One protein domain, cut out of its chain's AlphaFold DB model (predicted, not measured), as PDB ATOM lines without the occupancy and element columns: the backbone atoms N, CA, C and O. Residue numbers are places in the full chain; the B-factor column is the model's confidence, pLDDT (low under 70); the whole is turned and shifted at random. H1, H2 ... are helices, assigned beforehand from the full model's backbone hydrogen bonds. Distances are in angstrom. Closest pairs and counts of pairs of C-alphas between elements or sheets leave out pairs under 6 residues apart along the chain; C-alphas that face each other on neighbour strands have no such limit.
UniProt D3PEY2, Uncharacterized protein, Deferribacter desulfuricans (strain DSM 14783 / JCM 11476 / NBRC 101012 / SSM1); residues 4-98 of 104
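What this domain is: This is residues 4 to 98 of the 104 residues of an uncharacterized protein of Deferribacter desulfuricans (strain DSM 14783 / JCM 11476 / NBRC 101012 / SSM1) (UniProt D3PEY2). The chain winds in stacked turns as a short, loosely formed solenoid: H1, H3, H5 and H7 follow one another in one row along the longest axis, and the shorter H2, H4 and H6 make a second row beside it. The links from H2 to H3, H4 to H5 and H6 to H7 loop out on the same side of the stack, and H7 ends the first row without touching another helix. The printed part has 95 residues with seven named helices, H1 to H7 in order, and no named strand; the class is all helix, though under half of the residues, 43 of 95, are in named elements. The whole is compact, with a radius of gyration of the C-alphas of 13.4 A and spans of 37 by 25 by 21 A.

How they stand to each other: H1, residues 4 to 11, touches H3, residues 32 to 38, at a shallow tilt of 29 degrees, the same way; their closest C-alphas, of Leu 7 and Val 32, are 7.0 A apart. H2, residues 19 to 23, touches H3, with the C-alphas of Leu 22 and Val 32 closest at 4.8 A. H3 touches H5, residues 59 to 67, with 11 pairs of C-alphas within 8 A, those of Ala 37 and Met 63 closest at 4.9 A; they run the same way at a shallow tilt of 29 degrees. H4, residues 46 to 49, only just touches H2, with 3 pairs of C-alphas within 8 A, those of Lys 19 and Val 48 closest at 7.4 A. H4 also only just touches H5, with 3 such pairs, Leu 49 and Ala 60 closest at 4.8 A between C-alphas. H6, residues 74 to 77, only just touches H5, with 3 such pairs, the closest C-alphas being those of His 61 and Leu 77 at 6.1 A. H7, residues 91 to 96, is apart from H6, and only just apart from H5, with a closest C-alpha distance of 8.3 A. In H1, H2, H3, H5 and H7 every O i to N i+4 pair is within hydrogen-bond range; H4 and H6 are too short for such a pair, and their single O i to N i+3 pair is within range in H6 but not in H4.

Where its parts are: H1 begins at C-alpha 4, (234.344, 238.962, 170.885), and is 10.7 A long. H3 is 9.8 A long, and H5, the longest, is 11.8 A, beginning at C-alpha 59, (223.908, 226.839, 179.976). H7, 8.4 A long, ends at C-alpha 96, (205.522, 218.170, 176.438).

The domain as a whole: The C-alphas farthest apart, of Lys 5 and Tyr 98, are 37.9 A apart. The printed part has no cut. The link from H6 to H7, residues 78 to 90, is long; the other links are short. The mean pLDDT of the printed part is 78.8, and residues 68 to 98 are under 70.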
ATOM      1  N   LYS A   4     234.556 238.607 172.300       97.94
ATOM      2  CA  LYS A   4     234.344 238.962 170.885       97.94
ATOM      3  C   LYS A   4     235.175 238.078 169.948       97.94
ATOM      4  O   LYS A   4     234.670 237.655 168.911       97.94
ATOM      5  N   LYS A   5     236.427 237.783 170.320       98.12
ATOM      6  CA  LYS A   5     237.316 236.919 169.530       98.12
ATOM      7  C   LYS A   5     236.836 235.464 169.541       98.12
ATOM      8  O   LYS A   5     236.748 234.870 168.472       98.12
ATOM      9  N   ALA A   6     236.441 234.939 170.703       98.12
ATOM     10  CA  ALA A   6     235.861 233.601 170.823       98.12
ATOM     11  C   ALA A   6     234.564 233.463 170.002       98.12
ATOM     12  O   ALA A   6     234.399 232.500 169.260       98.12
ATOM     13  N   LEU A   7     233.676 234.465 170.050       97.56
ATOM     14  CA  LEU A   7     232.448 234.479 169.250       97.56
ATOM     15  C   LEU A   7     232.733 234.461 167.741       97.56
ATOM     16  O   LEU A   7     232.021 233.779 167.005       97.56
ATOM     17  N   ARG A   8     233.747 235.199 167.270       97.81
ATOM     18  CA  ARG A   8     234.154 235.165 165.857       97.81
ATOM     19  C   ARG A   8     234.628 233.766 165.458       97.81
ATOM     20  O   ARG A   8     234.100 233.216 164.503       97.81
ATOM     21  N   GLN A   9     235.512 233.167 166.252       98.06
ATOM     22  CA  GLN A   9     236.021 231.818 165.993       98.06
ATOM     23  C   GLN A   9     234.888 230.777 165.984       98.06
ATOM     24  O   GLN A   9     234.810 229.955 165.078       98.06
ATOM     25  N   ILE A  10     233.920 230.860 166.903       96.69
ATOM     26  CA  ILE A  10     232.748 229.965 166.884       96.69
ATOM     27  C   ILE A  10     231.881 230.159 165.633       96.69
ATOM     28  O   ILE A  10     231.264 229.205 165.154       96.69
ATOM     29  N   LYS A  11     231.771 231.381 165.097       94.81
ATOM     30  CA  LYS A  11     231.061 231.626 163.827       94.81
ATOM     31  C   LYS A  11     231.770 230.972 162.644       94.81
ATOM     32  O   LYS A  11     231.078 230.491 161.758       94.81
ATOM     33  N   GLU A  12     233.095 230.902 162.689       96.31
ATOM     34  CA  GLU A  12     233.952 230.222 161.708       96.31
ATOM     35  C   GLU A  12     233.980 228.689 161.895       96.31
ATOM     36  O   GLU A  12     234.584 227.988 161.097       96.31
ATOM     37  N   GLY A  13     233.305 228.156 162.922       94.94
ATOM     38  CA  GLY A  13     233.204 226.714 163.178       94.94
ATOM     39  C   GLY A  13     234.145 226.190 164.262       94.94
ATOM     40  O   GLY A  13     234.110 225.001 164.565       94.94
ATOM     41  N   HIS A  14     234.944 227.053 164.895       96.12
ATOM     42  CA  HIS A  14     235.764 226.647 166.034       96.12
ATOM     43  C   HIS A  14     234.919 226.302 167.263       96.12
ATOM     44  O   HIS A  14     233.789 226.764 167.451       96.12
ATOM     45  N   PHE A  15     235.535 225.529 168.147       95.88
ATOM     46  CA  PHE A  15     234.936 225.004 169.356       95.88
ATOM     47  C   PHE A  15     235.936 225.089 170.513       95.88
ATOM     48  O   PHE A  15     237.139 224.942 170.292       95.88
ATOM     49  N   PHE A  16     235.450 225.337 171.731       97.50
ATOM     50  CA  PHE A  16     236.289 225.426 172.925       97.50
ATOM     51  C   PHE A  16     235.831 224.462 174.016       97.50
ATOM     52  O   PHE A  16     234.639 224.362 174.307       97.50
ATOM     53  N   GLU A  17     236.807 223.836 174.669       95.62
ATOM     54  CA  GLU A  17     236.627 223.038 175.893       95.62
ATOM     55  C   GLU A  17     237.274 223.693 177.119       95.62
ATOM     56  O   GLU A  17     236.930 223.375 178.256       95.62
ATOM     57  N   ASP A  18     238.183 224.647 176.896       97.31
ATOM     58  CA  ASP A  18     238.847 225.401 177.952       97.31
ATOM     59  C   ASP A  18     237.817 226.185 178.782       97.31
ATOM     60  O   ASP A  18     237.099 227.058 178.275       97.31
ATOM     61  N   LYS A  19     237.757 225.884 180.083       96.56
ATOM     62  CA  LYS A  19     236.788 226.471 181.015       96.56
ATOM     63  C   LYS A  19     236.933 227.980 181.158       96.56
ATOM     64  O   LYS A  19     235.920 228.662 181.322       96.56
ATOM     65  N   GLU A  20     238.144 228.514 181.086       98.00
ATOM     66  CA  GLU A  20     238.381 229.952 181.194       98.00
ATOM     67  C   GLU A  20     237.855 230.675 179.954       98.00
ATOM     68  O   GLU A  20     237.237 231.735 180.067       98.00
ATOM     69  N   ILE A  21     237.973 230.056 178.773       98.25
ATOM     70  CA  ILE A  21     237.335 230.564 177.551       98.25
ATOM     71  C   ILE A  21     235.809 230.447 177.641       98.25
ATOM     72  O   ILE A  21     235.098 231.403 177.321       98.25
ATOM     73  N   LEU A  22     235.291 229.309 178.108       98.44
ATOM     74  CA  LEU A  22     233.853 229.049 178.231       98.44
ATOM     75  C   LEU A  22     233.136 230.015 179.187       98.44
ATOM     76  O   LEU A  22     231.959 230.322 178.966       98.44
ATOM     77  N   LYS A  23     233.838 230.510 180.216       98.44
ATOM     78  CA  LYS A  23     233.352 231.503 181.190       98.44
ATOM     79  C   LYS A  23     233.347 232.940 180.663       98.44
ATOM     80  O   LYS A  23     232.671 233.780 181.256       98.44
ATOM     81  N   LEU A  24     234.043 233.246 179.561       98.62
ATOM     82  CA  LEU A  24     234.028 234.593 178.978       98.62
ATOM     83  C   LEU A  24     232.590 235.002 178.653       98.62
ATOM     84  O   LEU A  24     231.888 234.279 177.945       98.62
ATOM     85  N   ALA A  25     232.170 236.170 179.137       98.31
ATOM     86  CA  ALA A  25     230.793 236.642 179.050       98.31
ATOM     87  C   ALA A  25     230.678 238.001 178.354       98.31
ATOM     88  O   ALA A  25     231.593 238.826 178.394       98.31
ATOM     89  N   ASN A  26     229.528 238.253 177.727       98.19
ATOM     90  CA  ASN A  26     229.145 239.610 177.349       98.19
ATOM     91  C   ASN A  26     228.574 240.385 178.555       98.19
ATOM     92  O   ASN A  26     228.427 239.849 179.650       98.19
ATOM     93  N   LYS A  27     228.183 241.644 178.328       97.88
ATOM     94  CA  LYS A  27     227.605 242.529 179.357       97.88
ATOM     95  C   LYS A  27     226.341 241.996 180.055       97.88
ATOM     96  O   LYS A  27     225.997 242.486 181.118       97.88
ATOM     97  N   ASN A  28     225.660 241.009 179.469       95.75
ATOM     98  CA  ASN A  28     224.461 240.392 180.034       95.75
ATOM     99  C   ASN A  28     224.773 239.058 180.738       95.75
ATOM    100  O   ASN A  28     223.856 238.299 181.043       95.75
ATOM    101  N   GLY A  29     226.047 238.705 180.930       97.25
ATOM    102  CA  GLY A  29     226.433 237.400 181.475       97.25
ATOM    103  C   GLY A  29     226.236 236.232 180.496       97.25
ATOM    104  O   GLY A  29     226.365 235.079 180.891       97.25
ATOM    105  N   TRP A  30     225.930 236.493 179.217       97.94
ATOM    106  CA  TRP A  30     225.843 235.438 178.203       97.94
ATOM    107  C   TRP A  30     227.248 234.955 177.862       97.94
ATOM    108  O   TRP A  30     228.039 235.715 177.294       97.94
ATOM    109  N   THR A  31     227.567 233.720 178.237       98.69
ATOM    110  CA  THR A  31     228.927 233.186 178.111       98.69
ATOM    111  C   THR A  31     229.190 232.502 176.770       98.69
ATOM    112  O   THR A  31     228.266 232.191 176.014       98.69
ATOM    113  N   VAL A  32     230.460 232.218 176.477       98.56
ATOM    114  CA  VAL A  32     230.863 231.376 175.339       98.56
ATOM    115  C   VAL A  32     230.198 229.995 175.404       98.56
ATOM    116  O   VAL A  32     229.688 229.519 174.388       98.56
ATOM    117  N   ALA A  33     230.080 229.405 176.598       98.19
ATOM    118  CA  ALA A  33     229.344 228.155 176.790       98.19
ATOM    119  C   ALA A  33     227.869 228.250 176.358       98.19
ATOM    120  O   ALA A  33     227.363 227.327 175.724       98.19
ATOM    121  N   HIS A  34     227.186 229.372 176.621       97.00
ATOM    122  CA  HIS A  34     225.809 229.565 176.151       97.00
ATOM    123  C   HIS A  34     225.730 229.612 174.619       97.00
ATOM    124  O   HIS A  34     224.784 229.092 174.031       97.00
ATOM    125  N   ILE A  35     226.716 230.223 173.952       97.69
ATOM    126  CA  ILE A  35     226.776 230.268 172.484       97.69
ATOM    127  C   ILE A  35     226.962 228.858 171.915       97.69
ATOM    128  O   ILE A  35     226.232 228.481 170.999       97.69
ATOM    129  N   GLN A  36     227.906 228.085 172.455       97.50
ATOM    130  CA  GLN A  36     228.136 226.705 172.023       97.50
ATOM    131  C   GLN A  36     226.906 225.829 172.284       97.50
ATOM    132  O   GLN A  36     226.466 225.133 171.372       97.50
ATOM    133  N   ALA A  37     226.282 225.923 173.464       95.00
ATOM    134  CA  ALA A  37     225.047 225.196 173.770       95.00
ATOM    135  C   ALA A  37     223.907 225.580 172.815       95.00
ATOM    136  O   ALA A  37     223.188 224.715 172.319       95.00
ATOM    137  N   LYS A  38     223.787 226.870 172.465       94.31
ATOM    138  CA  LYS A  38     222.814 227.335 171.466       94.31
ATOM    139  C   LYS A  38     223.057 226.704 170.086       94.31
ATOM    140  O   LYS A  38     222.103 226.504 169.340       94.31
ATOM    141  N   LYS A  39     224.308 226.383 169.752       93.44
ATOM    142  CA  LYS A  39     224.699 225.683 168.519       93.44
ATOM    143  C   LYS A  39     224.631 224.150 168.619       93.44
ATOM    144  O   LYS A  39     225.088 223.479 167.702       93.44
ATOM    145  N   GLY A  40     224.074 223.599 169.698       91.00
ATOM    146  CA  GLY A  40     223.906 222.153 169.871       91.00
ATOM    147  C   GLY A  40     225.046 221.464 170.618       91.00
ATOM    148  O   GLY A  40     225.071 220.240 170.680       91.00
ATOM    149  N   TRP A  41     225.980 222.210 171.217       93.81
ATOM    150  CA  TRP A  41     226.969 221.599 172.101       93.81
ATOM    151  C   TRP A  41     226.304 221.008 173.348       93.81
ATOM    152  O   TRP A  41     225.530 221.683 174.032       93.81
ATOM    153  N   ILE A  42     226.668 219.765 173.662       90.94
ATOM    154  CA  ILE A  42     226.233 219.050 174.857       90.94
ATOM    155  C   ILE A  42     227.431 218.853 175.784       90.94
ATOM    156  O   ILE A  42     228.501 218.425 175.358       90.94
ATOM    157  N   THR A  43     227.238 219.136 177.070       90.00
ATOM    158  CA  THR A  43     228.228 218.869 178.114       90.00
ATOM    159  C   THR A  43     227.559 218.380 179.391       90.00
ATOM    160  O   THR A  43     226.424 218.742 179.700       90.00
ATOM    161  N   ASN A  44     228.289 217.570 180.153       86.06
ATOM    162  CA  ASN A  44     227.913 217.135 181.496       86.06
ATOM    163  C   ASN A  44     228.773 217.794 182.587       86.06
ATOM    164  O   ASN A  44     228.663 217.426 183.759       86.06
ATOM    165  N   ASP A  45     229.610 218.774 182.235       91.06
ATOM    166  CA  ASP A  45     230.385 219.519 183.223       91.06
ATOM    167  C   ASP A  45     229.460 220.405 184.069       91.06
ATOM    168  O   ASP A  45     228.829 221.352 183.593       91.06
ATOM    169  N   LYS A  46     229.373 220.089 185.362       84.75
ATOM    170  CA  LYS A  46     228.458 220.748 186.296       84.75
ATOM    171  C   LYS A  46     228.779 222.230 186.502       84.75
ATOM    172  O   LYS A  46     227.859 222.997 186.778       84.75
ATOM    173  N   GLU A  47     230.045 222.628 186.425       90.00
ATOM    174  CA  GLU A  47     230.454 224.024 186.604       90.00
ATOM    175  C   GLU A  47     230.018 224.852 185.401       90.00
ATOM    176  O   GLU A  47     229.414 225.911 185.569       90.00
ATOM    177  N   VAL A  48     230.227 224.318 184.195       94.69
ATOM    178  CA  VAL A  48     229.778 224.949 182.950       94.69
ATOM    179  C   VAL A  48     228.253 225.046 182.908       94.69
ATOM    180  O   VAL A  48     227.709 226.111 182.620       94.69
ATOM    181  N   LEU A  49     227.549 223.966 183.257       89.25
ATOM    182  CA  LEU A  49     226.082 223.915 183.250       89.25
ATOM    183  C   LEU A  49     225.420 224.927 184.203       89.25
ATOM    184  O   LEU A  49     224.265 225.308 183.984       89.25
ATOM    185  N   LYS A  50     226.132 225.357 185.251       88.56
ATOM    186  CA  LYS A  50     225.669 226.331 186.250       88.56
ATOM    187  C   LYS A  50     225.916 227.790 185.870       88.56
ATOM    188  O   LYS A  50     225.361 228.660 186.536       88.56
ATOM    189  N   LEU A  51     226.724 228.068 184.844       92.25
ATOM    190  CA  LEU A  51     226.954 229.440 184.388       92.25
ATOM    191  C   LEU A  51     225.615 230.064 183.995       92.25
ATOM    192  O   LEU A  51     224.894 229.486 183.183       92.25
ATOM    193  N   ALA A  52     225.304 231.218 184.579       89.25
ATOM    194  CA  ALA A  52     224.022 231.895 184.451       89.25
ATOM    195  C   ALA A  52     224.214 233.314 183.914       89.25
ATOM    196  O   ALA A  52     225.153 234.013 184.301       89.25
ATOM    197  N   ASN A  53     223.307 233.737 183.041       89.50
ATOM    198  CA  ASN A  53     223.222 235.129 182.621       89.50
ATOM    199  C   ASN A  53     222.456 235.980 183.658       89.50
ATOM    200  O   ASN A  53     221.964 235.467 184.665       89.50
ATOM    201  N   ILE A  54     222.315 237.284 183.406       88.94
ATOM    202  CA  ILE A  54     221.632 238.214 184.330       88.94
ATOM    203  C   ILE A  54     220.140 237.902 184.547       88.94
ATOM    204  O   ILE A  54     219.548 238.371 185.514       88.94
ATOM    205  N   TRP A  55     219.527 237.101 183.671       82.12
ATOM    206  CA  TRP A  55     218.144 236.630 183.795       82.12
ATOM    207  C   TRP A  55     218.049 235.251 184.462       82.12
ATOM    208  O   TRP A  55     216.972 234.662 184.522       82.12
ATOM    209  N   ASN A  56     219.169 234.736 184.971       82.00
ATOM    210  CA  ASN A  56     219.332 233.385 185.495       82.00
ATOM    211  C   ASN A  56     219.051 232.259 184.478       82.00
ATOM    212  O   ASN A  56     218.844 231.109 184.862       82.00
ATOM    213  N   GLU A  57     219.062 232.529 183.174       83.50
ATOM    214  CA  GLU A  57     219.091 231.444 182.190       83.50
ATOM    215  C   GLU A  57     220.503 230.852 182.209       83.50
ATOM    216  O   GLU A  57     221.484 231.583 182.056       83.50
ATOM    217  N   THR A  58     220.604 229.547 182.465       91.50
ATOM    218  CA  THR A  58     221.897 228.855 182.539       91.50
ATOM    219  C   THR A  58     222.234 228.130 181.245       91.50
ATOM    220  O   THR A  58     221.355 227.859 180.423       91.50
ATOM    221  N   VAL A  59     223.490 227.704 181.095       90.75
ATOM    222  CA  VAL A  59     223.908 226.839 179.976       90.75
ATOM    223  C   VAL A  59     223.046 225.574 179.899       90.75
ATOM    224  O   VAL A  59     222.657 225.179 178.803       90.75
ATOM    225  N   ALA A  60     222.670 224.982 181.040       84.81
ATOM    226  CA  ALA A  60     221.762 223.834 181.073       84.81
ATOM    227  C   ALA A  60     220.386 224.138 180.453       84.81
ATOM    228  O   ALA A  60     219.854 223.296 179.733       84.81
ATOM    229  N   HIS A  61     219.832 225.334 180.688       81.00
ATOM    230  CA  HIS A  61     218.557 225.750 180.090       81.00
ATOM    231  C   HIS A  61     218.678 225.887 178.570       81.00
ATOM    232  O   HIS A  61     217.832 225.387 177.830       81.00
ATOM    233  N   VAL A  62     219.748 226.536 178.095       87.94
ATOM    234  CA  VAL A  62     219.988 226.716 176.655       87.94
ATOM    235  C   VAL A  62     220.210 225.376 175.964       87.94
ATOM    236  O   VAL A  62     219.640 225.147 174.900       87.94
ATOM    237  N   MET A  63     221.002 224.495 176.577       87.38
ATOM    238  CA  MET A  63     221.270 223.154 176.067       87.38
ATOM    239  C   MET A  63     219.970 222.356 175.946       87.38
ATOM    240  O   MET A  63     219.654 221.894 174.857       87.38
ATOM    241  N   ALA A  64     219.171 222.281 177.016       82.19
ATOM    242  CA  ALA A  64     217.905 221.550 177.005       82.19
ATOM    243  C   ALA A  64     216.924 222.086 175.947       82.19
ATOM    244  O   ALA A  64     216.324 221.297 175.221       82.19
ATOM    245  N   ARG A  65     216.809 223.417 175.803       81.50
ATOM    246  CA  ARG A  65     215.947 224.044 174.785       81.50
ATOM    247  C   ARG A  65     216.370 223.699 173.356       81.50
ATOM    248  O   ARG A  65     215.507 223.577 172.495       81.50
ATOM    249  N   ASN A  66     217.673 223.597 173.095       80.06
ATOM    250  CA  ASN A  66     218.191 223.525 171.728       80.06
ATOM    251  C   ASN A  66     218.545 222.115 171.252       80.06
ATOM    252  O   ASN A  66     218.577 221.903 170.043       80.06
ATOM    253  N   SER A  67     218.813 221.168 172.152       75.75
ATOM    254  CA  SER A  67     219.110 219.779 171.777       75.75
ATOM    255  C   SER A  67     218.040 218.775 172.204       75.75
ATOM    256  O   SER A  67     218.115 217.621 171.799       75.75
ATOM    257  N   GLY A  68     217.086 219.165 173.061       67.38
ATOM    258  CA  GLY A  68     216.176 218.221 173.720       67.38
ATOM    259  C   GLY A  68     216.873 217.312 174.745       67.38
ATOM    260  O   GLY A  68     216.226 216.478 175.375       67.38
ATOM    261  N   TYR A  69     218.186 217.471 174.950       69.62
ATOM    262  CA  TYR A  69     218.954 216.682 175.904       69.62
ATOM    263  C   TYR A  69     218.698 217.165 177.329       69.62
ATOM    264  O   TYR A  69     218.911 218.334 177.655       69.62
ATOM    265  N   THR A  70     218.307 216.243 178.208       67.00
ATOM    266  CA  THR A  70     218.194 216.528 179.638       67.00
ATOM    267  C   THR A  70     219.551 216.297 180.312       67.00
ATOM    268  O   THR A  70     219.992 215.150 180.389       67.00
ATOM    269  N   PRO A  71     220.235 217.342 180.827       65.69
ATOM    270  CA  PRO A  71     221.477 217.155 181.565       65.69
ATOM    271  C   PRO A  71     221.291 216.239 182.774       65.69
ATOM    272  O   PRO A  71     220.280 216.321 183.477       65.69
ATOM    273  N   LYS A  72     222.341 215.469 183.099       67.94
ATOM    274  CA  LYS A  72     222.397 214.566 184.268       67.94
ATOM    275  C   LYS A  72     221.927 215.230 185.574       67.94
ATOM    276  O   LYS A  72     221.377 214.579 186.457       67.94
ATOM    277  N   TYR A  73     222.116 216.543 185.701       64.06
ATOM    278  CA  TYR A  73     221.711 217.336 186.860       64.06
ATOM    279  C   TYR A  73     220.361 218.040 186.643       64.06
ATOM    280  O   TYR A  73     220.295 219.270 186.644       64.06
ATOM    281  N   LYS A  74     219.271 217.269 186.522       62.38
ATOM    282  CA  LYS A  74     217.890 217.753 186.275       62.38
ATOM    283  C   LYS A  74     217.436 218.889 187.214       62.38
ATOM    284  O   LYS A  74     216.708 219.784 186.798       62.38
ATOM    285  N   LYS A  75     217.936 218.928 188.461       63.06
ATOM    286  CA  LYS A  75     217.679 220.013 189.436       63.06
ATOM    287  C   LYS A  75     218.149 221.400 188.967       63.06
ATOM    288  O   LYS A  75     217.585 222.398 189.403       63.06
ATOM    289  N   LEU A  76     219.142 221.487 188.076       62.09
ATOM    290  CA  LEU A  76     219.617 222.768 187.530       62.09
ATOM    291  C   LEU A  76     218.557 223.467 186.667       62.09
ATOM    292  O   LEU A  76     218.561 224.692 186.589       62.09
ATOM    293  N   LEU A  77     217.629 222.704 186.082       61.88
ATOM    294  CA  LEU A  77     216.501 223.231 185.306       61.88
ATOM    295  C   LEU A  77     215.356 223.739 186.201       61.88
ATOM    296  O   LEU A  77     214.479 224.457 185.741       61.88
ATOM    297  N   GLN A  78     215.348 223.385 187.490       58.34
ATOM    298  CA  GLN A  78     214.290 223.760 188.437       58.34
ATOM    299  C   GLN A  78     214.591 225.082 189.170       58.34
ATOM    300  O   GLN A  78     213.699 225.671 189.776       58.34
ATOM    301  N   MET A  79     215.842 225.561 189.130       47.09
ATOM    302  CA  MET A  79     216.339 226.602 190.041       47.09
ATOM    303  C   MET A  79     215.806 228.021 189.786       47.09
ATOM    304  O   MET A  79     215.839 228.824 190.715       47.09
ATOM    305  N   ASN A  80     215.277 228.348 188.600       48.53
ATOM    306  CA  ASN A  80     215.030 229.756 188.234       48.53
ATOM    307  C   ASN A  80     213.573 230.153 187.961       48.53
ATOM    308  O   ASN A  80     213.293 231.327 187.719       48.53
ATOM    309  N   TYR A  81     212.621 229.233 188.111       45.25
ATOM    310  CA  TYR A  81     211.207 229.511 187.829       45.25
ATOM    311  C   TYR A  81     210.430 230.165 188.986       45.25
ATOM    312  O   TYR A  81     209.313 230.624 188.780       45.25
ATOM    313  N   LYS A  82     211.003 230.267 190.196       43.34
ATOM    314  CA  LYS A  82     210.343 230.938 191.337       43.34
ATOM    315  C   LYS A  82     210.484 232.469 191.349       43.34
ATOM    316  O   LYS A  82     209.777 233.114 192.113       43.34
ATOM    317  N   LYS A  83     211.394 233.056 190.558       41.00
ATOM    318  CA  LYS A  83     211.753 234.490 190.654       41.00
ATOM    319  C   LYS A  83     211.290 235.354 189.483       41.00
ATOM    320  O   LYS A  83     211.239 236.570 189.622       41.00
ATOM    321  N   SER A  84     210.977 234.753 188.339       43.09
ATOM    322  CA  SER A  84     210.541 235.487 187.157       43.09
ATOM    323  C   SER A  84     209.038 235.258 186.988       43.09
ATOM    324  O   SER A  84     208.582 234.133 186.827       43.09
ATOM    325  N   GLY A  85     208.234 236.317 187.085       43.81
ATOM    326  CA  GLY A  85     206.772 236.262 186.938       43.81
ATOM    327  C   GLY A  85     206.286 235.870 185.533       43.81
ATOM    328  O   GLY A  85     205.158 236.191 185.170       43.81
ATOM    329  N   TYR A  86     207.114 235.197 184.726       42.59
ATOM    330  CA  TYR A  86     206.783 234.712 183.392       42.59
ATOM    331  C   TYR A  86     205.929 233.449 183.488       42.59
ATOM    332  O   TYR A  86     206.374 232.316 183.302       42.59
ATOM    333  N   LYS A  87     204.653 233.674 183.776       45.12
ATOM    334  CA  LYS A  87     203.572 232.714 183.583       45.12
ATOM    335  C   LYS A  87     203.293 232.651 182.064       45.12
ATOM    336  O   LYS A  87     203.130 233.693 181.443       45.12
ATOM    337  N   TYR A  88     203.250 231.446 181.483       39.84
ATOM    338  CA  TYR A  88     202.570 231.074 180.217       39.84
ATOM    339  C   TYR A  88     203.318 230.733 178.911       39.84
ATOM    340  O   TYR A  88     202.679 230.082 178.091       39.84
ATOM    341  N   LEU A  89     204.613 230.996 178.678       39.50
ATOM    342  CA  LEU A  89     205.212 230.664 177.353       39.50
ATOM    343  C   LEU A  89     206.310 229.588 177.326       39.50
ATOM    344  O   LEU A  89     206.537 228.994 176.277       39.50
ATOM    345  N   SER A  90     206.933 229.242 178.457       43.12
ATOM    346  CA  SER A  90     207.893 228.119 178.520       43.12
ATOM    347  C   SER A  90     207.286 226.814 179.043       43.12
ATOM    348  O   SER A  90     207.944 225.780 179.020       43.12
ATOM    349  N   TYR A  91     206.049 226.865 179.550       40.53
ATOM    350  CA  TYR A  91     205.388 225.731 180.198       40.53
ATOM    351  C   TYR A  91     205.009 224.640 179.186       40.53
ATOM    352  O   TYR A  91     205.138 223.468 179.498       40.53
ATOM    353  N   LYS A  92     204.642 225.007 177.947       40.50
ATOM    354  CA  LYS A  92     204.250 224.048 176.899       40.50
ATOM    355  C   LYS A  92     205.421 223.156 176.452       40.50
ATOM    356  O   LYS A  92     205.334 221.945 176.550       40.50
ATOM    357  N   TYR A  93     206.576 223.740 176.123       41.38
ATOM    358  CA  TYR A  93     207.760 222.964 175.716       41.38
ATOM    359  C   TYR A  93     208.440 222.207 176.867       41.38
ATOM    360  O   TYR A  93     209.051 221.168 176.635       41.38
ATOM    361  N   ALA A  94     208.349 222.708 178.106       40.62
ATOM    362  CA  ALA A  94     208.915 222.024 179.267       40.62
ATOM    363  C   ALA A  94     208.048 220.847 179.749       40.62
ATOM    364  O   ALA A  94     208.609 219.895 180.281       40.62
ATOM    365  N   ILE A  95     206.721 220.903 179.564       37.16
ATOM    366  CA  ILE A  95     205.777 219.828 179.913       37.16
ATOM    367  C   ILE A  95     205.652 218.782 178.808       37.16
ATOM    368  O   ILE A  95     205.627 217.600 179.136       37.16
ATOM    369  N   ASP A  96     205.651 219.156 177.527       36.84
ATOM    370  CA  ASP A  96     205.522 218.170 176.438       36.84
ATOM    371  C   ASP A  96     206.711 217.180 176.408       36.84
ATOM    372  O   ASP A  96     206.559 216.031 176.010       36.84
ATOM    373  N   ILE A  97     207.875 217.578 176.938       39.72
ATOM    374  CA  ILE A  97     209.031 216.686 177.163       39.72
ATOM    375  C   ILE A  97     208.876 215.848 178.454       39.72
ATOM    376  O   ILE A  97     209.492 214.793 178.594       39.72
ATOM    377  N   TYR A  98     208.059 216.293 179.411       38.12
ATOM    378  CA  TYR A  98     207.958 215.730 180.763       38.12
ATOM    379  C   TYR A  98     206.798 214.739 180.965       38.12
ATOM    380  O   TYR A  98     206.865 213.945 181.895       38.12
TER     381      TYR A  98